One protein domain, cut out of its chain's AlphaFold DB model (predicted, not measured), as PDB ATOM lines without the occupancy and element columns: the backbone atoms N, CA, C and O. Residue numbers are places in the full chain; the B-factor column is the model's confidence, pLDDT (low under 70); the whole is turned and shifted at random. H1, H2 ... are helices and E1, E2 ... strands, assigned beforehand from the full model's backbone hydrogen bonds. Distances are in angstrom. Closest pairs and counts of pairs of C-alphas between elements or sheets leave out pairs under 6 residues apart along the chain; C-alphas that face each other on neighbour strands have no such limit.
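AT A GLANCE: This is residues 36 to 106 of the 183 residues of a protein of Pomacea canaliculata (UniProt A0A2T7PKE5). With little regular structure, this is a small parallel sheet, E1 E2 E3, amid loops, with H1 off one end of the long axis and H2 near the other. The 71 printed residues, of mixed class with 27 in named elements, run H1 E1 E2 H2 H3 E3; they are compact, radius of gyration of the C-alphas 12.8 A, but elongated, spanning 41 by 26 by 15 A.

HOW THE PARTS SIT: Start at H1, residues 41 to 44, not on the sheet. Next find E1, residues 47 to 50, parallel to E2, residues 67 to 71, with N 49 and O 68 within hydrogen-bond range at 2.9 A. H3, residues 86 to 91, only grazes the sheet, with residues 88 to 91; each of its O i to N i+4 pairs is within hydrogen-bond range. H2, residues 80 to 83, is too short for such a pair, as is H1. E3, residues 94 to 97, is parallel to E2, with N 96 and O 69 at 2.7 A.

IN THESE COORDINATES: Find C-alpha 41 at (7.126, 39.114, -10.165); E2 runs 13.1 A, and E3 ends at C-alpha 97, (28.161, 51.642, -17.567).

THE WHOLE: The printed part has no cut; the link E1 to E2 is long, and residues 36 to 45 and 58 to 62 have pLDDT under 70.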
ATOM      1  N   ARG A  36      13.490  28.641  -7.823       67.62
ATOM      2  CA  ARG A  36      13.086  29.323  -6.581       67.62
ATOM      3  C   ARG A  36      12.692  30.785  -6.798       67.62
ATOM      4  O   ARG A  36      12.106  31.383  -5.901       67.62
ATOM      5  N   CYS A  37      13.013  31.353  -7.958       67.19
ATOM      6  CA  CYS A  37      12.689  32.724  -8.343       67.19
ATOM      7  C   CYS A  37      11.539  32.818  -9.358       67.19
ATOM      8  O   CYS A  37      11.087  33.921  -9.662       67.19
ATOM      9  N   GLN A  38      11.014  31.688  -9.846       60.06
ATOM     10  CA  GLN A  38       9.996  31.648 -10.907       60.06
ATOM     11  C   GLN A  38       8.598  32.146 -10.478       60.06
ATOM     12  O   GLN A  38       7.747  32.385 -11.333       60.06
ATOM     13  N   GLY A  39       8.366  32.372  -9.179       62.69
ATOM     14  CA  GLY A  39       7.124  32.949  -8.637       62.69
ATOM     15  C   GLY A  39       7.199  34.433  -8.254       62.69
ATOM     16  O   GLY A  39       6.175  35.016  -7.906       62.69
ATOM     17  N   ASP A  40       8.380  35.054  -8.303       61.22
ATOM     18  CA  ASP A  40       8.584  36.426  -7.828       61.22
ATOM     19  C   ASP A  40       8.479  37.419  -8.999       61.22
ATOM     20  O   ASP A  40       9.376  37.551  -9.835       61.22
ATOM     21  N   SER A  41       7.350  38.122  -9.104       56.56
ATOM     22  CA  SER A  41       7.126  39.114 -10.165       56.56
ATOM     23  C   SER A  41       8.040  40.339 -10.040       56.56
ATOM     24  O   SER A  41       8.241  41.041 -11.035       56.56
ATOM     25  N   HIS A  42       8.640  40.574  -8.865       54.97
ATOM     26  CA  HIS A  42       9.555  41.691  -8.615       54.97
ATOM     27  C   HIS A  42      10.986  41.392  -9.095       54.97
ATOM     28  O   HIS A  42      11.757  42.316  -9.344       54.97
ATOM     29  N   ALA A  43      11.323  40.121  -9.335       56.72
ATOM     30  CA  ALA A  43      12.640  39.678  -9.802       56.72
ATOM     31  C   ALA A  43      12.973  40.068 -11.260       56.72
ATOM     32  O   ALA A  43      14.065  39.782 -11.749       56.72
ATOM     33  N   ARG A  44      12.041  40.695 -11.994       59.59
ATOM     34  CA  ARG A  44      12.164  40.873 -13.454       59.59
ATOM     35  C   ARG A  44      12.964  42.096 -13.893       59.59
ATOM     36  O   ARG A  44      13.461  42.095 -15.016       59.59
ATOM     37  N   PHE A  45      13.105  43.115 -13.046       68.94
ATOM     38  CA  PHE A  45      13.834  44.336 -13.399       68.94
ATOM     39  C   PHE A  45      15.000  44.580 -12.442       68.94
ATOM     40  O   PHE A  45      14.830  44.440 -11.229       68.94
ATOM     41  N   PRO A  46      16.188  44.955 -12.953       79.94
ATOM     42  CA  PRO A  46      17.324  45.256 -12.102       79.94
ATOM     43  C   PRO A  46      17.050  46.513 -11.273       79.94
ATOM     44  O   PRO A  46      16.622  47.541 -11.800       79.94
ATOM     45  N   VAL A  47      17.364  46.455  -9.980       84.25
ATOM     46  CA  VAL A  47      17.441  47.659  -9.152       84.25
ATOM     47  C   VAL A  47      18.749  48.357  -9.489       84.25
ATOM     48  O   VAL A  47      19.838  47.803  -9.303       84.25
ATOM     49  N   LEU A  48      18.628  49.575 -10.010       86.56
ATOM     50  CA  LEU A  48      19.765  50.403 -10.377       86.56
ATOM     51  C   LEU A  48      20.272  51.143  -9.151       86.56
ATOM     52  O   LEU A  48      19.552  51.944  -8.552       86.56
ATOM     53  N   LEU A  49      21.534  50.916  -8.813       86.56
ATOM     54  CA  LEU A  49      22.215  51.725  -7.824       86.56
ATOM     55  C   LEU A  49      23.211  52.637  -8.523       86.56
ATOM     56  O   LEU A  49      24.216  52.172  -9.060       86.56
ATOM     57  N   ARG A  50      22.937  53.941  -8.494       87.31
ATOM     58  CA  ARG A  50      23.887  54.929  -8.991       87.31
ATOM     59  C   ARG A  50      25.159  54.904  -8.148       87.31
ATOM     60  O   ARG A  50      25.100  54.709  -6.934       87.31
ATOM     61  N   ASP A  51      26.279  55.152  -8.807       84.44
ATOM     62  CA  ASP A  51      27.556  55.445  -8.178       84.44
ATOM     63  C   ASP A  51      27.424  56.452  -7.022       84.44
ATOM     64  O   ASP A  51      26.887  57.552  -7.187       84.44
ATOM     65  N   GLN A  52      27.872  56.041  -5.834       86.81
ATOM     66  CA  GLN A  52      27.739  56.799  -4.589       86.81
ATOM     67  C   GLN A  52      28.776  56.358  -3.547       86.81
ATOM     68  O   GLN A  52      29.329  55.269  -3.631       86.81
ATOM     69  N   ALA A  53      29.008  57.177  -2.519       85.12
ATOM     70  CA  ALA A  53      30.030  56.898  -1.503       85.12
ATOM     71  C   ALA A  53      29.720  55.692  -0.599       85.12
ATOM     72  O   ALA A  53      30.627  55.107  -0.007       85.12
ATOM     73  N   ARG A  54      28.439  55.356  -0.415       85.06
ATOM     74  CA  ARG A  54      27.992  54.342   0.550       85.06
ATOM     75  C   ARG A  54      26.942  53.438  -0.073       85.06
ATOM     76  O   ARG A  54      26.016  53.924  -0.714       85.06
ATOM     77  N   LEU A  55      27.078  52.133   0.152       85.31
ATOM     78  CA  LEU A  55      26.013  51.188  -0.166       85.31
ATOM     79  C   LEU A  55      24.773  51.511   0.682       85.31
ATOM     80  O   LEU A  55      24.915  52.020   1.800       85.31
ATOM     81  N   PRO A  56      23.563  51.207   0.188       81.19
ATOM     82  CA  PRO A  56      22.370  51.263   1.014       81.19
ATOM     83  C   PRO A  56      22.574  50.423   2.275       81.19
ATOM     84  O   PRO A  56      23.071  49.302   2.201       81.19
ATOM     85  N   GLY A  57      22.131  50.929   3.428       72.12
ATOM     86  CA  GLY A  57      22.104  50.156   4.681       72.12
ATOM     87  C   GLY A  57      21.098  48.997   4.670       72.12
ATOM     88  O   GLY A  57      20.863  48.369   5.696       72.12
ATOM     89  N   VAL A  58      20.478  48.734   3.520       68.81
ATOM     90  CA  VAL A  58      19.539  47.646   3.299       68.81
ATOM     91  C   VAL A  58      20.340  46.462   2.766       68.81
ATOM     92  O   VAL A  58      20.910  46.528   1.678       68.81
ATOM     93  N   SER A  59      20.397  45.370   3.530       66.56
ATOM     94  CA  SER A  59      20.915  44.091   3.033       66.56
ATOM     95  C   SER A  59      20.129  43.664   1.794       66.56
ATOM     96  O   SER A  59      18.921  43.892   1.758       66.56
ATOM     97  N   ARG A  60      20.772  43.017   0.809       69.56
ATOM     98  CA  ARG A  60      20.098  42.496  -0.399       69.56
ATOM     99  C   ARG A  60      18.803  41.768  -0.010       69.56
ATOM    100  O   ARG A  60      18.858  40.671   0.537       69.56
ATOM    101  N   MET A  61      17.660  42.419  -0.256       59.19
ATOM    102  CA  MET A  61      16.382  42.031   0.360       59.19
ATOM    103  C   MET A  61      15.830  40.715  -0.181       59.19
ATOM    104  O   MET A  61      15.117  40.014   0.529       59.19
ATOM    105  N   SER A  62      16.185  40.344  -1.411       68.19
ATOM    106  CA  SER A  62      15.867  39.031  -1.956       68.19
ATOM    107  C   SER A  62      17.039  38.484  -2.761       68.19
ATOM    108  O   SER A  62      17.807  39.225  -3.383       68.19
ATOM    109  N   ARG A  63      17.176  37.152  -2.743       70.25
ATOM    110  CA  ARG A  63      18.098  36.440  -3.634       70.25
ATOM    111  C   ARG A  63      17.731  36.738  -5.088       70.25
ATOM    112  O   ARG A  63      18.610  37.111  -5.847       70.25
ATOM    113  N   CYS A  64      16.441  36.705  -5.405       77.31
ATOM    114  CA  CYS A  64      15.893  36.871  -6.750       77.31
ATOM    115  C   CYS A  64      15.960  38.299  -7.318       77.31
ATOM    116  O   CYS A  64      15.626  38.503  -8.479       77.31
ATOM    117  N   GLN A  65      16.410  39.292  -6.547       81.06
ATOM    118  CA  GLN A  65      16.603  40.647  -7.054       81.06
ATOM    119  C   GLN A  65      17.994  40.807  -7.671       81.06
ATOM    120  O   GLN A  65      19.018  40.669  -6.995       81.06
ATOM    121  N   ILE A  66      18.025  41.209  -8.941       84.56
ATOM    122  CA  ILE A  66      19.250  41.651  -9.610       84.56
ATOM    123  C   ILE A  66      19.548  43.090  -9.189       84.56
ATOM    124  O   ILE A  66      18.689  43.967  -9.294       84.56
ATOM    125  N   TRP A  67      20.780  43.330  -8.747       86.88
ATOM    126  CA  TRP A  67      21.299  44.666  -8.459       86.88
ATOM    127  C   TRP A  67      22.337  45.049  -9.503       86.88
ATOM    128  O   TRP A  67      23.330  44.336  -9.674       86.88
ATOM    129  N   ALA A  68      22.118  46.169 -10.186       90.56
ATOM    130  CA  ALA A  68      23.041  46.684 -11.185       90.56
ATOM    131  C   ALA A  68      23.741  47.945 -10.671       90.56
ATOM    132  O   ALA A  68      23.085  48.915 -10.282       90.56
ATOM    133  N   TYR A  69      25.072  47.937 -10.686       90.75
ATOM    134  CA  TYR A  69      25.865  49.144 -10.490       90.75
ATOM    135  C   TYR A  69      25.707  50.046 -11.710       90.75
ATOM    136  O   TYR A  69      25.958  49.608 -12.832       90.75
ATOM    137  N   PHE A  70      25.309  51.294 -11.499       91.31
ATOM    138  CA  PHE A  70      25.040  52.248 -12.562       91.31
ATOM    139  C   PHE A  70      25.979  53.452 -12.486       91.31
ATOM    140  O   PHE A  70      25.957  54.208 -11.512       91.31
ATOM    141  N   ALA A  71      26.765  53.672 -13.540       90.75
ATOM    142  CA  ALA A  71      27.659  54.821 -13.630       90.75
ATOM    143  C   ALA A  71      27.851  55.290 -15.071       90.75
ATOM    144  O   ALA A  71      28.153  54.508 -15.971       90.75
ATOM    145  N   VAL A  72      27.727  56.600 -15.262       90.81
ATOM    146  CA  VAL A  72      28.015  57.287 -16.530       90.81
ATOM    147  C   VAL A  72      29.158  58.294 -16.403       90.81
ATOM    148  O   VAL A  72      29.660  58.777 -17.411       90.81
ATOM    149  N   GLU A  73      29.594  58.577 -15.175       87.94
ATOM    150  CA  GLU A  73      30.697  59.490 -14.882       87.94
ATOM    151  C   GLU A  73      32.051  58.781 -15.018       87.94
ATOM    152  O   GLU A  73      32.174  57.580 -14.764       87.94
ATOM    153  N   ALA A  74      33.083  59.532 -15.401       85.31
ATOM    154  CA  ALA A  74      34.447  59.015 -15.492       85.31
ATOM    155  C   ALA A  74      35.030  58.688 -14.096       85.31
ATOM    156  O   ALA A  74      34.599  59.289 -13.111       85.31
ATOM    157  N   PRO A  75      36.066  57.828 -13.987       85.56
ATOM    158  CA  PRO A  75      36.620  57.400 -12.698       85.56
ATOM    159  C   PRO A  75      37.049  58.527 -11.738       85.56
ATOM    160  O   PRO A  75      36.849  58.365 -10.535       85.56
ATOM    161  N   PRO A  76      37.596  59.669 -12.212       85.88
ATOM    162  CA  PRO A  76      37.905  60.806 -11.338       85.88
ATOM    163  C   PRO A  76      36.674  61.496 -10.731       85.88
ATOM    164  O   PRO A  76      36.790  62.158  -9.708       85.88
ATOM    165  N   HIS A  77      35.505  61.354 -11.358       85.94
ATOM    166  CA  HIS A  77      34.231  61.919 -10.898       85.94
ATOM    167  C   HIS A  77      33.295  60.853 -10.318       85.94
ATOM    168  O   HIS A  77      32.111  61.118 -10.110       85.94
ATOM    169  N   SER A  78      33.819  59.652 -10.077       85.81
ATOM    170  CA  SER A  78      33.086  58.562  -9.458       85.81
ATOM    171  C   SER A  78      33.636  58.253  -8.074       85.81
ATOM    172  O   SER A  78      34.756  58.629  -7.717       85.81
ATOM    173  N   TYR A  79      32.880  57.499  -7.286       84.62
ATOM    174  CA  TYR A  79      33.330  56.983  -5.994       84.62
ATOM    175  C   TYR A  79      34.234  55.749  -6.169       84.62
ATOM    176  O   TYR A  79      34.152  54.769  -5.428       84.62
ATOM    177  N   SER A  80      35.134  55.792  -7.158       74.88
ATOM    178  CA  SER A  80      36.019  54.690  -7.554       74.88
ATOM    179  C   SER A  80      36.885  54.153  -6.413       74.88
ATOM    180  O   SER A  80      37.180  52.957  -6.380       74.88
ATOM    181  N   SER A  81      37.225  54.994  -5.434       79.94
ATOM    182  CA  SER A  81      37.995  54.607  -4.248       79.94
ATOM    183  C   SER A  81      37.307  53.542  -3.387       79.94
ATOM    184  O   SER A  81      37.993  52.717  -2.786       79.94
ATOM    185  N   VAL A  82      35.968  53.505  -3.346       80.56
ATOM    186  CA  VAL A  82      35.220  52.499  -2.571       80.56
ATOM    187  C   VAL A  82      34.828  51.275  -3.399       80.56
ATOM    188  O   VAL A  82      34.626  50.203  -2.822       80.56
ATOM    189  N   LEU A  83      34.805  51.386  -4.735       80.00
ATOM    190  CA  LEU A  83      34.445  50.287  -5.645       80.00
ATOM    191  C   LEU A  83      35.385  49.079  -5.528       80.00
ATOM    192  O   LEU A  83      34.965  47.947  -5.755       80.00
ATOM    193  N   GLY A  84      36.648  49.303  -5.152       78.56
ATOM    194  CA  GLY A  84      37.629  48.233  -4.951       78.56
ATOM    195  C   GLY A  84      37.396  47.392  -3.691       78.56
ATOM    196  O   GLY A  84      37.952  46.297  -3.575       78.56
ATOM    197  N   SER A  85      36.580  47.871  -2.748       85.75
ATOM    198  CA  SER A  85      36.338  47.158  -1.494       85.75
ATOM    199  C   SER A  85      35.540  45.861  -1.717       85.75
ATOM    200  O   SER A  85      34.658  45.818  -2.582       85.75
ATOM    201  N   PRO A  86      35.781  44.798  -0.922       86.12
ATOM    202  CA  PRO A  86      35.017  43.553  -1.028       86.12
ATOM    203  C   PRO A  86      33.504  43.763  -0.906       86.12
ATOM    204  O   PRO A  86      32.740  43.130  -1.627       86.12
ATOM    205  N   ALA A  87      33.077  44.696  -0.046       84.69
ATOM    206  CA  ALA A  87      31.670  45.031   0.136       84.69
ATOM    207  C   ALA A  87      31.020  45.492  -1.176       84.69
ATOM    208  O   ALA A  87      29.978  44.969  -1.553       84.69
ATOM    209  N   TRP A  88      31.654  46.413  -1.907       85.81
ATOM    210  CA  TRP A  88      31.143  46.901  -3.189       85.81
ATOM    211  C   TRP A  88      31.222  45.842  -4.291       85.81
ATOM    212  O   TRP A  88      30.249  45.641  -5.015       85.81
ATOM    213  N   ARG A  89      32.340  45.110  -4.381       83.12
ATOM    214  CA  ARG A  89      32.545  44.066  -5.401       83.12
ATOM    215  C   ARG A  89      31.542  42.917  -5.307       83.12
ATOM    216  O   ARG A  89      31.200  42.335  -6.329       83.12
ATOM    217  N   LEU A  90      31.098  42.575  -4.097       84.31
ATOM    218  CA  LEU A  90      30.178  41.460  -3.848       84.31
ATOM    219  C   LEU A  90      28.702  41.885  -3.810       84.31
ATOM    220  O   LEU A  90      27.817  41.028  -3.783       84.31
ATOM    221  N   TYR A  91      28.418  43.190  -3.802       85.62
ATOM    222  CA  TYR A  91      27.050  43.690  -3.697       85.62
ATOM    223  C   TYR A  91      26.278  43.572  -5.018       85.62
ATOM    224  O   TYR A  91      25.102  43.208  -5.012       85.62
ATOM    225  N   PHE A  92      26.926  43.855  -6.152       87.81
ATOM    226  CA  PHE A  92      26.253  43.922  -7.451       87.81
ATOM    227  C   PHE A  92      26.304  42.612  -8.221       87.81
ATOM    228  O   PHE A  92      27.291  41.879  -8.221       87.81
ATOM    229  N   ASN A  93      25.215  42.349  -8.932       88.38
ATOM    230  CA  ASN A  93      25.141  41.288  -9.913       88.38
ATOM    231  C   ASN A  93      25.624  41.767 -11.275       88.38
ATOM    232  O   ASN A  93      26.363  41.030 -11.917       88.38
ATOM    233  N   TRP A  94      25.173  42.944 -11.700       90.06
ATOM    234  CA  TRP A  94      25.447  43.489 -13.023       90.06
ATOM    235  C   TRP A  94      26.112  44.851 -12.936       90.06
ATOM    236  O   TRP A  94      26.017  45.569 -11.939       90.06
ATOM    237  N   THR A  95      26.745  45.219 -14.031       90.94
ATOM    238  CA  THR A  95      27.288  46.538 -14.296       90.94
ATOM    239  C   THR A  95      26.536  47.154 -15.465       90.94
ATOM    240  O   THR A  95      26.299  46.519 -16.490       90.94
ATOM    241  N   MET A  96      26.135  48.409 -15.295       92.56
ATOM    242  CA  MET A  96      25.473  49.214 -16.306       92.56
ATOM    243  C   MET A  96      26.246  50.520 -16.479       92.56
ATOM    244  O   MET A  96      26.003  51.499 -15.770       92.56
ATOM    245  N   THR A  97      27.239  50.511 -17.372       90.94
ATOM    246  CA  THR A  97      28.161  51.642 -17.567       90.94
ATOM    247  C   THR A  97      28.546  51.823 -19.032       90.94
ATOM    248  O   THR A  97      28.204  51.004 -19.887       90.94
ATOM    249  N   TYR A  98      29.289  52.892 -19.332       90.62
ATOM    250  CA  TYR A  98      29.769  53.176 -20.687       90.62
ATOM    251  C   TYR A  98      30.879  52.215 -21.136       90.62
ATOM    252  O   TYR A  98      31.265  52.227 -22.307       90.62
ATOM    253  N   ARG A  99      31.436  51.405 -20.224       89.81
ATOM    254  CA  ARG A  99      32.489  50.452 -20.563       89.81
ATOM    255  C   ARG A  99      31.946  49.338 -21.457       89.81
ATOM    256  O   ARG A  99      30.834  48.847 -21.282       89.81
ATOM    257  N   LEU A 100      32.773  48.903 -22.405       90.62
ATOM    258  CA  LEU A 100      32.394  47.872 -23.374       90.62
ATOM    259  C   LEU A 100      32.252  46.473 -22.755       90.62
ATOM    260  O   LEU A 100      31.606  45.622 -23.365       90.62
ATOM    261  N   ASP A 101      32.838  46.256 -21.579       91.75
ATOM    262  CA  ASP A 101      32.802  45.015 -20.802       91.75
ATOM    263  C   ASP A 101      31.717  45.008 -19.710       91.75
ATOM    264  O   ASP A 101      31.685  44.092 -18.896       91.75
ATOM    265  N   SER A 102      30.832  46.012 -19.672       90.81
ATOM    266  CA  SER A 102      29.670  45.991 -18.781       90.81
ATOM    267  C   SER A 102      28.595  45.018 -19.256       90.81
ATOM    268  O   SER A 102      28.361  44.901 -20.460       90.81
ATOM    269  N   ASP A 103      27.890  44.391 -18.306       92.06
ATOM    270  CA  ASP A 103      26.754  43.496 -18.583       92.06
ATOM    271  C   ASP A 103      25.679  44.212 -19.418       92.06
ATOM    272  O   ASP A 103      25.115  43.646 -20.353       92.06
ATOM    273  N   ILE A 104      25.429  45.488 -19.103       90.94
ATOM    274  CA  ILE A 104      24.557  46.380 -19.863       90.94
ATOM    275  C   ILE A 104      25.369  47.612 -20.272       90.94
ATOM    276  O   ILE A 104      25.790  48.413 -19.438       90.94
ATOM    277  N   ARG A 105      25.573  47.811 -21.575       90.50
ATOM    278  CA  ARG A 105      26.238  49.022 -22.074       90.50
ATOM    279  C   ARG A 105      25.291  50.211 -21.990       90.50
ATOM    280  O   ARG A 105      24.233  50.210 -22.614       90.50
ATOM    281  N   PHE A 106      25.694  51.237 -21.252       88.81
ATOM    282  CA  PHE A 106      24.919  52.460 -21.087       88.81
ATOM    283  C   PHE A 106      25.838  53.678 -20.987       88.81
ATOM    284  O   PHE A 106      26.661  53.771 -20.083       88.81
TER     285      PHE A 106